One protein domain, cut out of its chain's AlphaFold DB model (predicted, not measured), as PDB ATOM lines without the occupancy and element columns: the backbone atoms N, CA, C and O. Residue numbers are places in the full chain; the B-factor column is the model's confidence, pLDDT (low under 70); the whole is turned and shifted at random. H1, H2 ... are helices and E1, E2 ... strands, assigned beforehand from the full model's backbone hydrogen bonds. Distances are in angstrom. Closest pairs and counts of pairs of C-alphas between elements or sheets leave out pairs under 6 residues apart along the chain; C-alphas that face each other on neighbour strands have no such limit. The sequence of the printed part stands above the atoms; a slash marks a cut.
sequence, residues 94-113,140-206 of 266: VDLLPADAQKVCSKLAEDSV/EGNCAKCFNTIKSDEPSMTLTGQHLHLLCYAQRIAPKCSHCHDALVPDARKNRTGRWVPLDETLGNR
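This is residues 94 to 113 and 140 to 206 of the 266 residues of the protein "UBA domain-containing protein" of Sphaeroforma arctica JP610 (UniProt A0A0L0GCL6). With little regular structure, this is mostly loops: H1 packs on E1 of a small hairpin, E1 and E2, toward one end, short H2 follows near the middle, and a long loop leads to E3 toward the other end. The 87 printed residues hold, in order, H1, E1, E2, H2 and E3, mixed in class, with only 33 residues in named elements. The whole is compact, radius of gyration of the C-alphas 13.2 A, spanning 41 by 27 by 22 A.

H1, residues 99 to 112, comes closest to E1, residues 156 to 159, at the C-alphas of Ala 101 and Thr 158, 5.1 A apart. E1 and E2, residues 162 to 165, form an antiparallel hairpin at 150 degrees, with N 157 and O 164 within hydrogen-bond range at 2.9 A. The closest C-alphas of E1 and H2, residues 166 to 172, are Ser 156 and Leu 166, 4.8 A. E3, residues 195 to 198, pairs with no named strand and is apart from H1, E1, E2 and H2. Every O i to N i+4 pair is within hydrogen-bond range in H2, 8 of 10 in H1.

H1 runs 20.3 A from C-alpha 99 at (13.143, -42.783, 51.734); E3 ends at C-alpha 198 at (27.934, -28.872, 45.021).

Residues 114 to 139 are not printed, a gap of 30.3 A between C-alphas 113 and 140. The link H2 to E3 is long. Residues 94, 96 to 113 and 203 have pLDDT under 70.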
ATOM      1  N   VAL A  94      15.995 -35.893  45.673       64.75
ATOM      2  CA  VAL A  94      15.582 -37.177  46.234       64.75
ATOM      3  C   VAL A  94      16.633 -37.719  47.213       64.75
ATOM      4  O   VAL A  94      16.275 -38.119  48.315       64.75
ATOM      5  N   ASP A  95      17.927 -37.609  46.922       71.06
ATOM      6  CA  ASP A  95      18.990 -38.204  47.749       71.06
ATOM      7  C   ASP A  95      19.095 -37.595  49.157       71.06
ATOM      8  O   ASP A  95      19.600 -38.221  50.086       71.06
ATOM      9  N   LEU A  96      18.588 -36.373  49.343       68.62
ATOM     10  CA  LEU A  96      18.573 -35.683  50.638       68.62
ATOM     11  C   LEU A  96      17.314 -35.955  51.454       68.62
ATOM     12  O   LEU A  96      17.212 -35.533  52.610       68.62
ATOM     13  N   LEU A  97      16.327 -36.587  50.832       65.06
ATOM     14  CA  LEU A  97      15.058 -36.874  51.456       65.06
ATOM     15  C   LEU A  97      15.096 -38.227  52.154       65.06
ATOM     16  O   LEU A  97      15.716 -39.162  51.650       65.06
ATOM     17  N   PRO A  98      14.391 -38.376  53.287       63.81
ATOM     18  CA  PRO A  98      14.137 -39.700  53.820       63.81
ATOM     19  C   PRO A  98      13.352 -40.534  52.786       63.81
ATOM     20  O   PRO A  98      12.614 -39.992  51.958       63.81
ATOM     21  N   ALA A  99      13.556 -41.856  52.799       66.94
ATOM     22  CA  ALA A  99      13.143 -42.783  51.734       66.94
ATOM     23  C   ALA A  99      11.641 -42.744  51.368       66.94
ATOM     24  O   ALA A  99      11.239 -43.120  50.267       66.94
ATOM     25  N   ASP A 100      10.791 -42.289  52.284       55.53
ATOM     26  CA  ASP A 100       9.361 -42.067  52.084       55.53
ATOM     27  C   ASP A 100       9.062 -40.824  51.229       55.53
ATOM     28  O   ASP A 100       8.208 -40.884  50.342       55.53
ATOM     29  N   ALA A 101       9.791 -39.721  51.424       56.94
ATOM     30  CA  ALA A 101       9.688 -38.531  50.575       56.94
ATOM     31  C   ALA A 101      10.308 -38.731  49.185       56.94
ATOM     32  O   ALA A 101       9.846 -38.114  48.222       56.94
ATOM     33  N   GLN A 102      11.291 -39.626  49.058       63.66
ATOM     34  CA  GLN A 102      11.932 -39.933  47.779       63.66
ATOM     35  C   GLN A 102      10.931 -40.393  46.709       63.66
ATOM     36  O   GLN A 102      10.905 -39.854  45.603       63.66
ATOM     37  N   LYS A 103      10.026 -41.310  47.073       64.31
ATOM     38  CA  LYS A 103       9.013 -41.879  46.164       64.31
ATOM     39  C   LYS A 103       8.068 -40.835  45.568       64.31
ATOM     40  O   LYS A 103       7.605 -41.000  44.441       64.31
ATOM     41  N   VAL A 104       7.761 -39.773  46.314       61.84
ATOM     42  CA  VAL A 104       6.839 -38.727  45.850       61.84
ATOM     43  C   VAL A 104       7.540 -37.771  44.889       61.84
ATOM     44  O   VAL A 104       6.959 -37.376  43.881       61.84
ATOM     45  N   CYS A 105       8.806 -37.442  45.155       59.12
ATOM     46  CA  CYS A 105       9.592 -36.583  44.274       59.12
ATOM     47  C   CYS A 105       9.893 -37.239  42.921       59.12
ATOM     48  O   CYS A 105       9.765 -36.556  41.909       59.12
ATOM     49  N   SER A 106      10.208 -38.538  42.876       62.34
ATOM     50  CA  SER A 106      10.423 -39.251  41.605       62.34
ATOM     51  C   SER A 106       9.168 -39.246  40.727       62.34
ATOM     52  O   SER A 106       9.247 -38.928  39.544       62.34
ATOM     53  N   LYS A 107       7.988 -39.476  41.320       64.94
ATOM     54  CA  LYS A 107       6.714 -39.434  40.589       64.94
ATOM     55  C   LYS A 107       6.384 -38.032  40.064       64.94
ATOM     56  O   LYS A 107       5.930 -37.879  38.937       64.94
ATOM     57  N   LEU A 108       6.669 -36.992  40.851       60.50
ATOM     58  CA  LEU A 108       6.505 -35.605  40.406       60.50
ATOM     59  C   LEU A 108       7.485 -35.223  39.296       60.50
ATOM     60  O   LEU A 108       7.107 -34.454  38.420       60.50
ATOM     61  N   ALA A 109       8.721 -35.727  39.318       59.09
ATOM     62  CA  ALA A 109       9.684 -35.484  38.249       59.09
ATOM     63  C   ALA A 109       9.171 -36.055  36.918       59.09
ATOM     64  O   ALA A 109       9.164 -35.333  35.923       59.09
ATOM     65  N   GLU A 110       8.646 -37.282  36.928       60.53
ATOM     66  CA  GLU A 110       8.037 -37.934  35.760       60.53
ATOM     67  C   GLU A 110       6.782 -37.192  35.264       60.53
ATOM     68  O   GLU A 110       6.677 -36.875  34.077       60.53
ATOM     69  N   ASP A 111       5.871 -36.821  36.170       58.38
ATOM     70  CA  ASP A 111       4.615 -36.140  35.823       58.38
ATOM     71  C   ASP A 111       4.827 -34.663  35.407       58.38
ATOM     72  O   ASP A 111       4.061 -34.106  34.613       58.38
ATOM     73  N   SER A 112       5.882 -34.002  35.905       51.19
ATOM     74  CA  SER A 112       6.179 -32.587  35.616       51.19
ATOM     75  C   SER A 112       6.640 -32.325  34.183       51.19
ATOM     76  O   SER A 112       6.451 -31.216  33.683       51.19
ATOM     77  N   VAL A 113       7.175 -33.338  33.491       49.94
ATOM     78  CA  VAL A 113       7.496 -33.234  32.059       49.94
ATOM     79  C   VAL A 113       6.209 -33.114  31.224       49.94
ATOM     80  O   VAL A 113       6.236 -32.560  30.127       49.94
ATOM     81  N   GLU A 140      -4.445 -36.707  60.990       81.19
ATOM     82  CA  GLU A 140      -3.834 -37.434  59.872       81.19
ATOM     83  C   GLU A 140      -4.207 -36.759  58.539       81.19
ATOM     84  O   GLU A 140      -5.355 -36.368  58.330       81.19
ATOM     85  N   GLY A 141      -3.216 -36.541  57.668       84.50
ATOM     86  CA  GLY A 141      -3.399 -35.856  56.380       84.50
ATOM     87  C   GLY A 141      -3.324 -34.322  56.406       84.50
ATOM     88  O   GLY A 141      -3.392 -33.694  55.349       84.50
ATOM     89  N   ASN A 142      -3.137 -33.680  57.565       92.69
ATOM     90  CA  ASN A 142      -2.881 -32.237  57.613       92.69
ATOM     91  C   ASN A 142      -1.390 -31.914  57.471       92.69
ATOM     92  O   ASN A 142      -0.524 -32.571  58.044       92.69
ATOM     93  N   CYS A 143      -1.091 -30.821  56.769       92.88
ATOM     94  CA  CYS A 143       0.261 -30.293  56.673       92.88
ATOM     95  C   CYS A 143       0.742 -29.810  58.045       92.88
ATOM     96  O   CYS A 143       0.185 -28.862  58.602       92.88
ATOM     97  N   ALA A 144       1.836 -30.374  58.555       91.31
ATOM     98  CA  ALA A 144       2.406 -30.058  59.865       91.31
ATOM     99  C   ALA A 144       2.798 -28.578  60.029       91.31
ATOM    100  O   ALA A 144       2.940 -28.086  61.148       91.31
ATOM    101  N   LYS A 145       2.969 -27.843  58.919       91.75
ATOM    102  CA  LYS A 145       3.390 -26.439  58.953       91.75
ATOM    103  C   LYS A 145       2.250 -25.431  58.913       91.75
ATOM    104  O   LYS A 145       2.289 -24.448  59.653       91.75
ATOM    105  N   CYS A 146       1.292 -25.623  58.011       91.94
ATOM    106  CA  CYS A 146       0.172 -24.693  57.831       91.94
ATOM    107  C   CYS A 146      -1.137 -25.193  58.448       91.94
ATOM    108  O   CYS A 146      -2.082 -24.419  58.520       91.94
ATOM    109  N   PHE A 147      -1.176 -26.447  58.912       90.25
ATOM    110  CA  PHE A 147      -2.320 -27.133  59.525       90.25
ATOM    111  C   PHE A 147      -3.536 -27.327  58.611       90.25
ATOM    112  O   PHE A 147      -4.538 -27.887  59.050       90.25
ATOM    113  N   ASN A 148      -3.437 -26.930  57.342       91.06
ATOM    114  CA  ASN A 148      -4.447 -27.216  56.333       91.06
ATOM    115  C   ASN A 148      -4.324 -28.664  55.852       91.06
ATOM    116  O   ASN A 148      -3.223 -29.220  55.809       91.06
ATOM    117  N   THR A 149      -5.455 -29.244  55.467       93.38
ATOM    118  CA  THR A 149      -5.531 -30.577  54.867       93.38
ATOM    119  C   THR A 149      -4.802 -30.609  53.532       93.38
ATOM    120  O   THR A 149      -5.019 -29.735  52.694       93.38
ATOM    121  N   ILE A 150      -3.954 -31.618  53.355       92.00
ATOM    122  CA  ILE A 150      -3.287 -31.915  52.090       92.00
ATOM    123  C   ILE A 150      -4.278 -32.708  51.246       92.00
ATOM    124  O   ILE A 150      -4.720 -33.784  51.651       92.00
ATOM    125  N   LYS A 151      -4.649 -32.184  50.081       92.44
ATOM    126  CA  LYS A 151      -5.506 -32.927  49.155       92.44
ATOM    127  C   LYS A 151      -4.694 -33.990  48.416       92.44
ATOM    128  O   LYS A 151      -3.492 -33.828  48.224       92.44
ATOM    129  N   SER A 152      -5.348 -35.062  47.975       85.25
ATOM    130  CA  SER A 152      -4.696 -36.177  47.271       85.25
ATOM    131  C   SER A 152      -4.094 -35.795  45.915       85.25
ATOM    132  O   SER A 152      -3.209 -36.495  45.431       85.25
ATOM    133  N   ASP A 153      -4.565 -34.705  45.313       88.00
ATOM    134  CA  ASP A 153      -4.071 -34.128  44.061       88.00
ATOM    135  C   ASP A 153      -2.959 -33.087  44.267       88.00
ATOM    136  O   ASP A 153      -2.314 -32.669  43.304       88.00
ATOM    137  N   GLU A 154      -2.710 -32.655  45.507       85.19
ATOM    138  CA  GLU A 154      -1.697 -31.649  45.801       85.19
ATOM    139  C   GLU A 154      -0.333 -32.301  46.088       85.19
ATOM    140  O   GLU A 154      -0.229 -33.232  46.894       85.19
ATOM    141  N   PRO A 155       0.760 -31.794  45.485       86.12
ATOM    142  CA  PRO A 155       2.091 -32.315  45.749       86.12
ATOM    143  C   PRO A 155       2.460 -32.092  47.217       86.12
ATOM    144  O   PRO A 155       2.491 -30.965  47.735       86.12
ATOM    145  N   SER A 156       2.772 -33.192  47.886       90.44
ATOM    146  CA  SER A 156       3.130 -33.237  49.297       90.44
ATOM    147  C   SER A 156       4.357 -34.106  49.514       90.44
ATOM    148  O   SER A 156       4.822 -34.790  48.609       90.44
ATOM    149  N   MET A 157       4.926 -34.039  50.707       89.12
ATOM    150  CA  MET A 157       6.036 -34.896  51.092       89.12
ATOM    151  C   MET A 157       5.976 -35.212  52.577       89.12
ATOM    152  O   MET A 157       5.407 -34.443  53.358       89.12
ATOM    153  N   THR A 158       6.607 -36.313  52.963       88.06
ATOM    154  CA  THR A 158       6.717 -36.724  54.360       88.06
ATOM    155  C   THR A 158       8.159 -36.562  54.809       88.06
ATOM    156  O   THR A 158       9.063 -37.149  54.232       88.06
ATOM    157  N   LEU A 159       8.399 -35.728  55.817       87.75
ATOM    158  CA  LEU A 159       9.728 -35.526  56.385       87.75
ATOM    159  C   LEU A 159       9.672 -35.892  57.859       87.75
ATOM    160  O   LEU A 159       8.936 -35.258  58.615       87.75
ATOM    161  N   THR A 160      10.445 -36.890  58.292       89.50
ATOM    162  CA  THR A 160      10.499 -37.304  59.712       89.50
ATOM    163  C   THR A 160       9.109 -37.614  60.297       89.50
ATOM    164  O   THR A 160       8.783 -37.208  61.408       89.50
ATOM    165  N   GLY A 161       8.244 -38.264  59.508       88.19
ATOM    166  CA  GLY A 161       6.861 -38.576  59.894       88.19
ATOM    167  C   GLY A 161       5.881 -37.393  59.851       88.19
ATOM    168  O   GLY A 161       4.720 -37.550  60.213       88.19
ATOM    169  N   GLN A 162       6.310 -36.208  59.407       90.75
ATOM    170  CA  GLN A 162       5.439 -35.047  59.222       90.75
ATOM    171  C   GLN A 162       5.059 -34.878  57.754       90.75
ATOM    172  O   GLN A 162       5.932 -34.714  56.902       90.75
ATOM    173  N   HIS A 163       3.761 -34.831  57.459       92.25
ATOM    174  CA  HIS A 163       3.280 -34.491  56.122       92.25
ATOM    175  C   HIS A 163       3.337 -32.979  55.899       92.25
ATOM    176  O   HIS A 163       2.917 -32.189  56.745       92.25
ATOM    177  N   LEU A 164       3.853 -32.551  54.753       93.44
ATOM    178  CA  LEU A 164       4.024 -31.150  54.387       93.44
ATOM    179  C   LEU A 164       3.553 -30.943  52.948       93.44
ATOM    180  O   LEU A 164       3.859 -31.748  52.075       93.44
ATOM    181  N   HIS A 165       2.877 -29.825  52.669       93.50
ATOM    182  CA  HIS A 165       2.753 -29.365  51.283       93.50
ATOM    183  C   HIS A 165       4.154 -29.114  50.724       93.50
ATOM    184  O   HIS A 165       4.977 -28.499  51.416       93.50
ATOM    185  N   LEU A 166       4.398 -29.479  49.464       89.25
ATOM    186  CA  LEU A 166       5.691 -29.243  48.818       89.25
ATOM    187  C   LEU A 166       6.089 -27.758  48.886       89.25
ATOM    188  O   LEU A 166       7.231 -27.428  49.187       89.25
ATOM    189  N   LEU A 167       5.123 -26.844  48.731       90.31
ATOM    190  CA  LEU A 167       5.344 -25.400  48.886       90.31
ATOM    191  C   LEU A 167       5.706 -24.984  50.318       90.31
ATOM    192  O   LEU A 167       6.545 -24.107  50.508       90.31
ATOM    193  N   CYS A 168       5.088 -25.595  51.334       93.62
ATOM    194  CA  CYS A 168       5.420 -25.304  52.729       93.62
ATOM    195  C   CYS A 168       6.837 -25.770  53.071       93.62
ATOM    196  O   CYS A 168       7.549 -25.065  53.789       93.62
ATOM    197  N   TYR A 169       7.242 -26.926  52.543       93.38
ATOM    198  CA  TYR A 169       8.608 -27.414  52.656       93.38
ATOM    199  C   TYR A 169       9.590 -26.490  51.922       93.38
ATOM    200  O   TYR A 169      10.518 -25.978  52.546       93.38
ATOM    201  N   ALA A 170       9.331 -26.189  50.645       92.88
ATOM    202  CA  ALA A 170      10.161 -25.321  49.810       92.88
ATOM    203  C   ALA A 170      10.428 -23.956  50.464       92.88
ATOM    204  O   ALA A 170      11.542 -23.446  50.441       92.88
ATOM    205  N   GLN A 171       9.413 -23.365  51.093       92.00
ATOM    206  CA  GLN A 171       9.536 -22.038  51.696       92.00
ATOM    207  C   GLN A 171      10.323 -22.009  53.008       92.00
ATOM    208  O   GLN A 171      10.861 -20.958  53.357       92.00
ATOM    209  N   ARG A 172      10.325 -23.098  53.786       88.44
ATOM    210  CA  ARG A 172      10.753 -23.040  55.196       88.44
ATOM    211  C   ARG A 172      11.797 -24.061  55.614       88.44
ATOM    212  O   ARG A 172      12.382 -23.866  56.673       88.44
ATOM    213  N   ILE A 173      11.979 -25.135  54.855       92.06
ATOM    214  CA  ILE A 173      12.831 -26.264  55.246       92.06
ATOM    215  C   ILE A 173      13.819 -26.617  54.136       92.06
ATOM    216  O   ILE A 173      14.966 -26.923  54.436       92.06
ATOM    217  N   ALA A 174      13.392 -26.558  52.871       92.06
ATOM    218  CA  ALA A 174      14.223 -26.959  51.746       92.06
ATOM    219  C   ALA A 174      15.576 -26.229  51.723       92.06
ATOM    220  O   ALA A 174      15.612 -25.010  51.946       92.06
ATOM    221  N   PRO A 175      16.671 -26.936  51.389       92.81
ATOM    222  CA  PRO A 175      17.943 -26.285  51.142       92.81
ATOM    223  C   PRO A 175      17.794 -25.303  49.976       92.81
ATOM    224  O   PRO A 175      17.029 -25.532  49.035       92.81
ATOM    225  N   LYS A 176      18.499 -24.177  50.064       94.69
ATOM    226  CA  LYS A 176      18.430 -23.103  49.074       94.69
ATOM    227  C   LYS A 176      19.648 -23.146  48.171       94.69
ATOM    228  O   LYS A 176      20.746 -23.447  48.620       94.69
ATOM    229  N   CYS A 177      19.439 -22.803  46.910       95.81
ATOM    230  CA  CYS A 177      20.513 -22.627  45.951       95.81
ATOM    231  C   CYS A 177      21.359 -21.406  46.312       95.81
ATOM    232  O   CYS A 177      20.815 -20.310  46.475       95.81
ATOM    233  N   SER A 178      22.679 -21.565  46.373       94.69
ATOM    234  CA  SER A 178      23.598 -20.458  46.667       94.69
ATOM    235  C   SER A 178      23.600 -19.372  45.584       94.69
ATOM    236  O   SER A 178      23.959 -18.237  45.875       94.69
ATOM    237  N   HIS A 179      23.172 -19.687  44.354       94.62
ATOM    238  CA  HIS A 179      23.151 -18.733  43.243       94.62
ATOM    239  C   HIS A 179      21.846 -17.929  43.150       94.62
ATOM    240  O   HIS A 179      21.877 -16.706  43.073       94.62
ATOM    241  N   CYS A 180      20.690 -18.600  43.135       95.25
ATOM    242  CA  CYS A 180      19.395 -17.936  42.930       95.25
ATOM    243  C   CYS A 180      18.545 -17.804  44.204       95.25
ATOM    244  O   CYS A 180      17.451 -17.250  44.145       95.25
ATOM    245  N   HIS A 181      19.008 -18.343  45.339       94.75
ATOM    246  CA  HIS A 181      18.349 -18.326  46.658       94.75
ATOM    247  C   HIS A 181      16.956 -18.972  46.742       94.75
ATOM    248  O   HIS A 181      16.310 -18.955  47.794       94.75
ATOM    249  N   ASP A 182      16.509 -19.597  45.662       95.31
ATOM    250  CA  ASP A 182      15.317 -20.431  45.619       95.31
ATOM    251  C   ASP A 182      15.602 -21.831  46.184       95.31
ATOM    252  O   ASP A 182      16.740 -22.304  46.195       95.31
ATOM    253  N   ALA A 183      14.545 -22.528  46.599       95.12
ATOM    254  CA  ALA A 183      14.629 -23.900  47.087       95.12
ATOM    255  C   ALA A 183      15.146 -24.877  46.015       95.12
ATOM    256  O   ALA A 183      14.760 -24.799  44.845       95.12
ATOM    257  N   LEU A 184      15.981 -25.831  46.427       94.62
ATOM    258  CA  LEU A 184      16.462 -26.959  45.619       94.62
ATOM    259  C   LEU A 184      15.381 -28.039  45.490       94.62
ATOM    260  O   LEU A 184      15.601 -29.187  45.836       94.62
ATOM    261  N   VAL A 185      14.190 -27.654  45.041       93.00
ATOM    262  CA  VAL A 185      13.080 -28.567  44.744       93.00
ATOM    263  C   VAL A 185      12.731 -28.471  43.257       93.00
ATOM    264  O   VAL A 185      13.004 -27.430  42.647       93.00
ATOM    265  N   PRO A 186      12.109 -29.505  42.669       91.06
ATOM    266  CA  PRO A 186      11.568 -29.414  41.318       91.06
ATOM    267  C   PRO A 186      10.565 -28.254  41.189       91.06
ATOM    268  O   PRO A 186       9.673 -28.095  42.028       91.06
ATOM    269  N   ASP A 187      10.698 -27.438  40.140       89.75
ATOM    270  CA  ASP A 187       9.753 -26.362  39.800       89.75
ATOM    271  C   ASP A 187       9.645 -26.225  38.277       89.75
ATOM    272  O   ASP A 187      10.472 -25.576  37.627       89.75
ATOM    273  N   ALA A 188       8.588 -26.811  37.712       87.94
ATOM    274  CA  ALA A 188       8.318 -26.798  36.275       87.94
ATOM    275  C   ALA A 188       8.211 -25.373  35.704       87.94
ATOM    276  O   ALA A 188       8.652 -25.111  34.591       87.94
ATOM    277  N   ARG A 189       7.709 -24.403  36.484       87.81
ATOM    278  CA  ARG A 189       7.540 -23.013  36.013       87.81
ATOM    279  C   ARG A 189       8.871 -22.306  35.784       87.81
ATOM    280  O   ARG A 189       8.931 -21.341  35.028       87.81
ATOM    281  N   LYS A 190       9.917 -22.755  36.478       90.19
ATOM    282  CA  LYS A 190      11.278 -22.224  36.380       90.19
ATOM    283  C   LYS A 190      12.205 -23.161  35.597       90.19
ATOM    284  O   LYS A 190      13.406 -22.909  35.597       90.19
ATOM    285  N   ASN A 191      11.668 -24.210  34.961       91.19
ATOM    286  CA  ASN A 191      12.428 -25.275  34.298       91.19
ATOM    287  C   ASN A 191      13.507 -25.882  35.206       91.19
ATOM    288  O   ASN A 191      14.658 -26.014  34.803       91.19
ATOM    289  N   ARG A 192      13.145 -26.196  36.456       91.50
ATOM    290  CA  ARG A 192      14.063 -26.803  37.425       91.50
ATOM    291  C   ARG A 192      13.694 -28.246  37.653       91.50
ATOM    292  O   ARG A 192      12.612 -28.534  38.162       91.50
ATOM    293  N   THR A 193      14.629 -29.123  37.332       91.31
ATOM    294  CA  THR A 193      14.517 -30.571  37.523       91.31
ATOM    295  C   THR A 193      14.499 -30.964  38.999       91.31
ATOM    296  O   THR A 193      13.986 -32.018  39.355       91.31
ATOM    297  N   GLY A 194      15.039 -30.106  39.871       89.88
ATOM    298  CA  GLY A 194      15.314 -30.442  41.267       89.88
ATOM    299  C   GLY A 194      16.664 -31.136  41.453       89.88
ATOM    300  O   GLY A 194      17.032 -31.417  42.589       89.88
ATOM    301  N   ARG A 195      17.431 -31.362  40.381       93.12
ATOM    302  CA  ARG A 195      18.829 -31.775  40.493       93.12
ATOM    303  C   ARG A 195      19.694 -30.633  40.980       93.12
ATOM    304  O   ARG A 195      19.456 -29.457  40.679       93.12
ATOM    305  N   TRP A 196      20.704 -30.982  41.756       93.94
ATOM    306  CA  TRP A 196      21.637 -30.024  42.313       93.94
ATOM    307  C   TRP A 196      23.049 -30.589  42.305       93.94
ATOM    308  O   TRP A 196      23.269 -31.796  42.298       93.94
ATOM    309  N   VAL A 197      24.015 -29.685  42.293       91.75
ATOM    310  CA  VAL A 197      25.440 -30.002  42.355       91.75
ATOM    311  C   VAL A 197      26.083 -29.163  43.458       91.75
ATOM    312  O   VAL A 197      25.650 -28.025  43.701       91.75
ATOM    313  N   PRO A 198      27.091 -29.691  44.166       90.69
ATOM    314  CA  PRO A 198      27.934 -28.872  45.021       90.69
ATOM    315  C   PRO A 198      28.735 -27.886  44.155       90.69
ATOM    316  O   PRO A 198      29.309 -28.246  43.129       90.69
ATOM    317  N   LEU A 199      28.727 -26.610  44.541       86.81
ATOM    318  CA  LEU A 199      29.470 -25.552  43.852       86.81
ATOM    319  C   LEU A 199      30.968 -25.621  44.176       86.81
ATOM    320  O   LEU A 199      31.805 -25.316  43.326       86.81
ATOM    321  N   ASP A 200      31.287 -26.029  45.400       82.62
ATOM    322  CA  ASP A 200      32.630 -26.223  45.925       82.62
ATOM    323  C   ASP A 200      32.656 -27.435  46.875       82.62
ATOM    324  O   ASP A 200      31.636 -28.078  47.125       82.62
ATOM    325  N   GLU A 201      33.840 -27.760  47.391       76.25
ATOM    326  CA  GLU A 201      34.043 -28.861  48.343       76.25
ATOM    327  C   GLU A 201      33.475 -28.554  49.741       76.25
ATOM    328  O   GLU A 201      33.476 -29.419  50.619       76.25
ATOM    329  N   THR A 202      32.975 -27.336  49.985       75.62
ATOM    330  CA  THR A 202      32.431 -26.972  51.291       75.62
ATOM    331  C   THR A 202      31.003 -27.487  51.445       75.62
ATOM    332  O   THR A 202      30.124 -27.325  50.594       75.62
ATOM    333  N   LEU A 203      30.747 -28.118  52.593       67.25
ATOM    334  CA  LEU A 203      29.434 -28.631  52.970       67.25
ATOM    335  C   LEU A 203      28.454 -27.469  53.190       67.25
ATOM    336  O   LEU A 203      28.272 -26.991  54.306       67.25
ATOM    337  N   GLY A 204      27.805 -27.010  52.125       77.44
ATOM    338  CA  GLY A 204      26.754 -25.997  52.225       77.44
ATOM    339  C   GLY A 204      26.434 -25.287  50.920       77.44
ATOM    340  O   GLY A 204      25.285 -24.899  50.711       77.44
ATOM    341  N   ASN A 205      27.404 -25.179  50.011       89.38
ATOM    342  CA  ASN A 205      27.198 -24.474  48.755       89.38
ATOM    343  C   ASN A 205      26.651 -25.414  47.691       89.38
ATOM    344  O   ASN A 205      27.385 -26.034  46.930       89.38
ATOM    345  N   ARG A 206      25.325 -25.524  47.646       93.44
ATOM    346  CA  ARG A 206      24.606 -26.322  46.651       93.44
ATOM    347  C   ARG A 206      23.893 -25.396  45.691       93.44
ATOM    348  O   ARG A 206      23.312 -24.389  46.097       93.44
TER     349      ARG A 206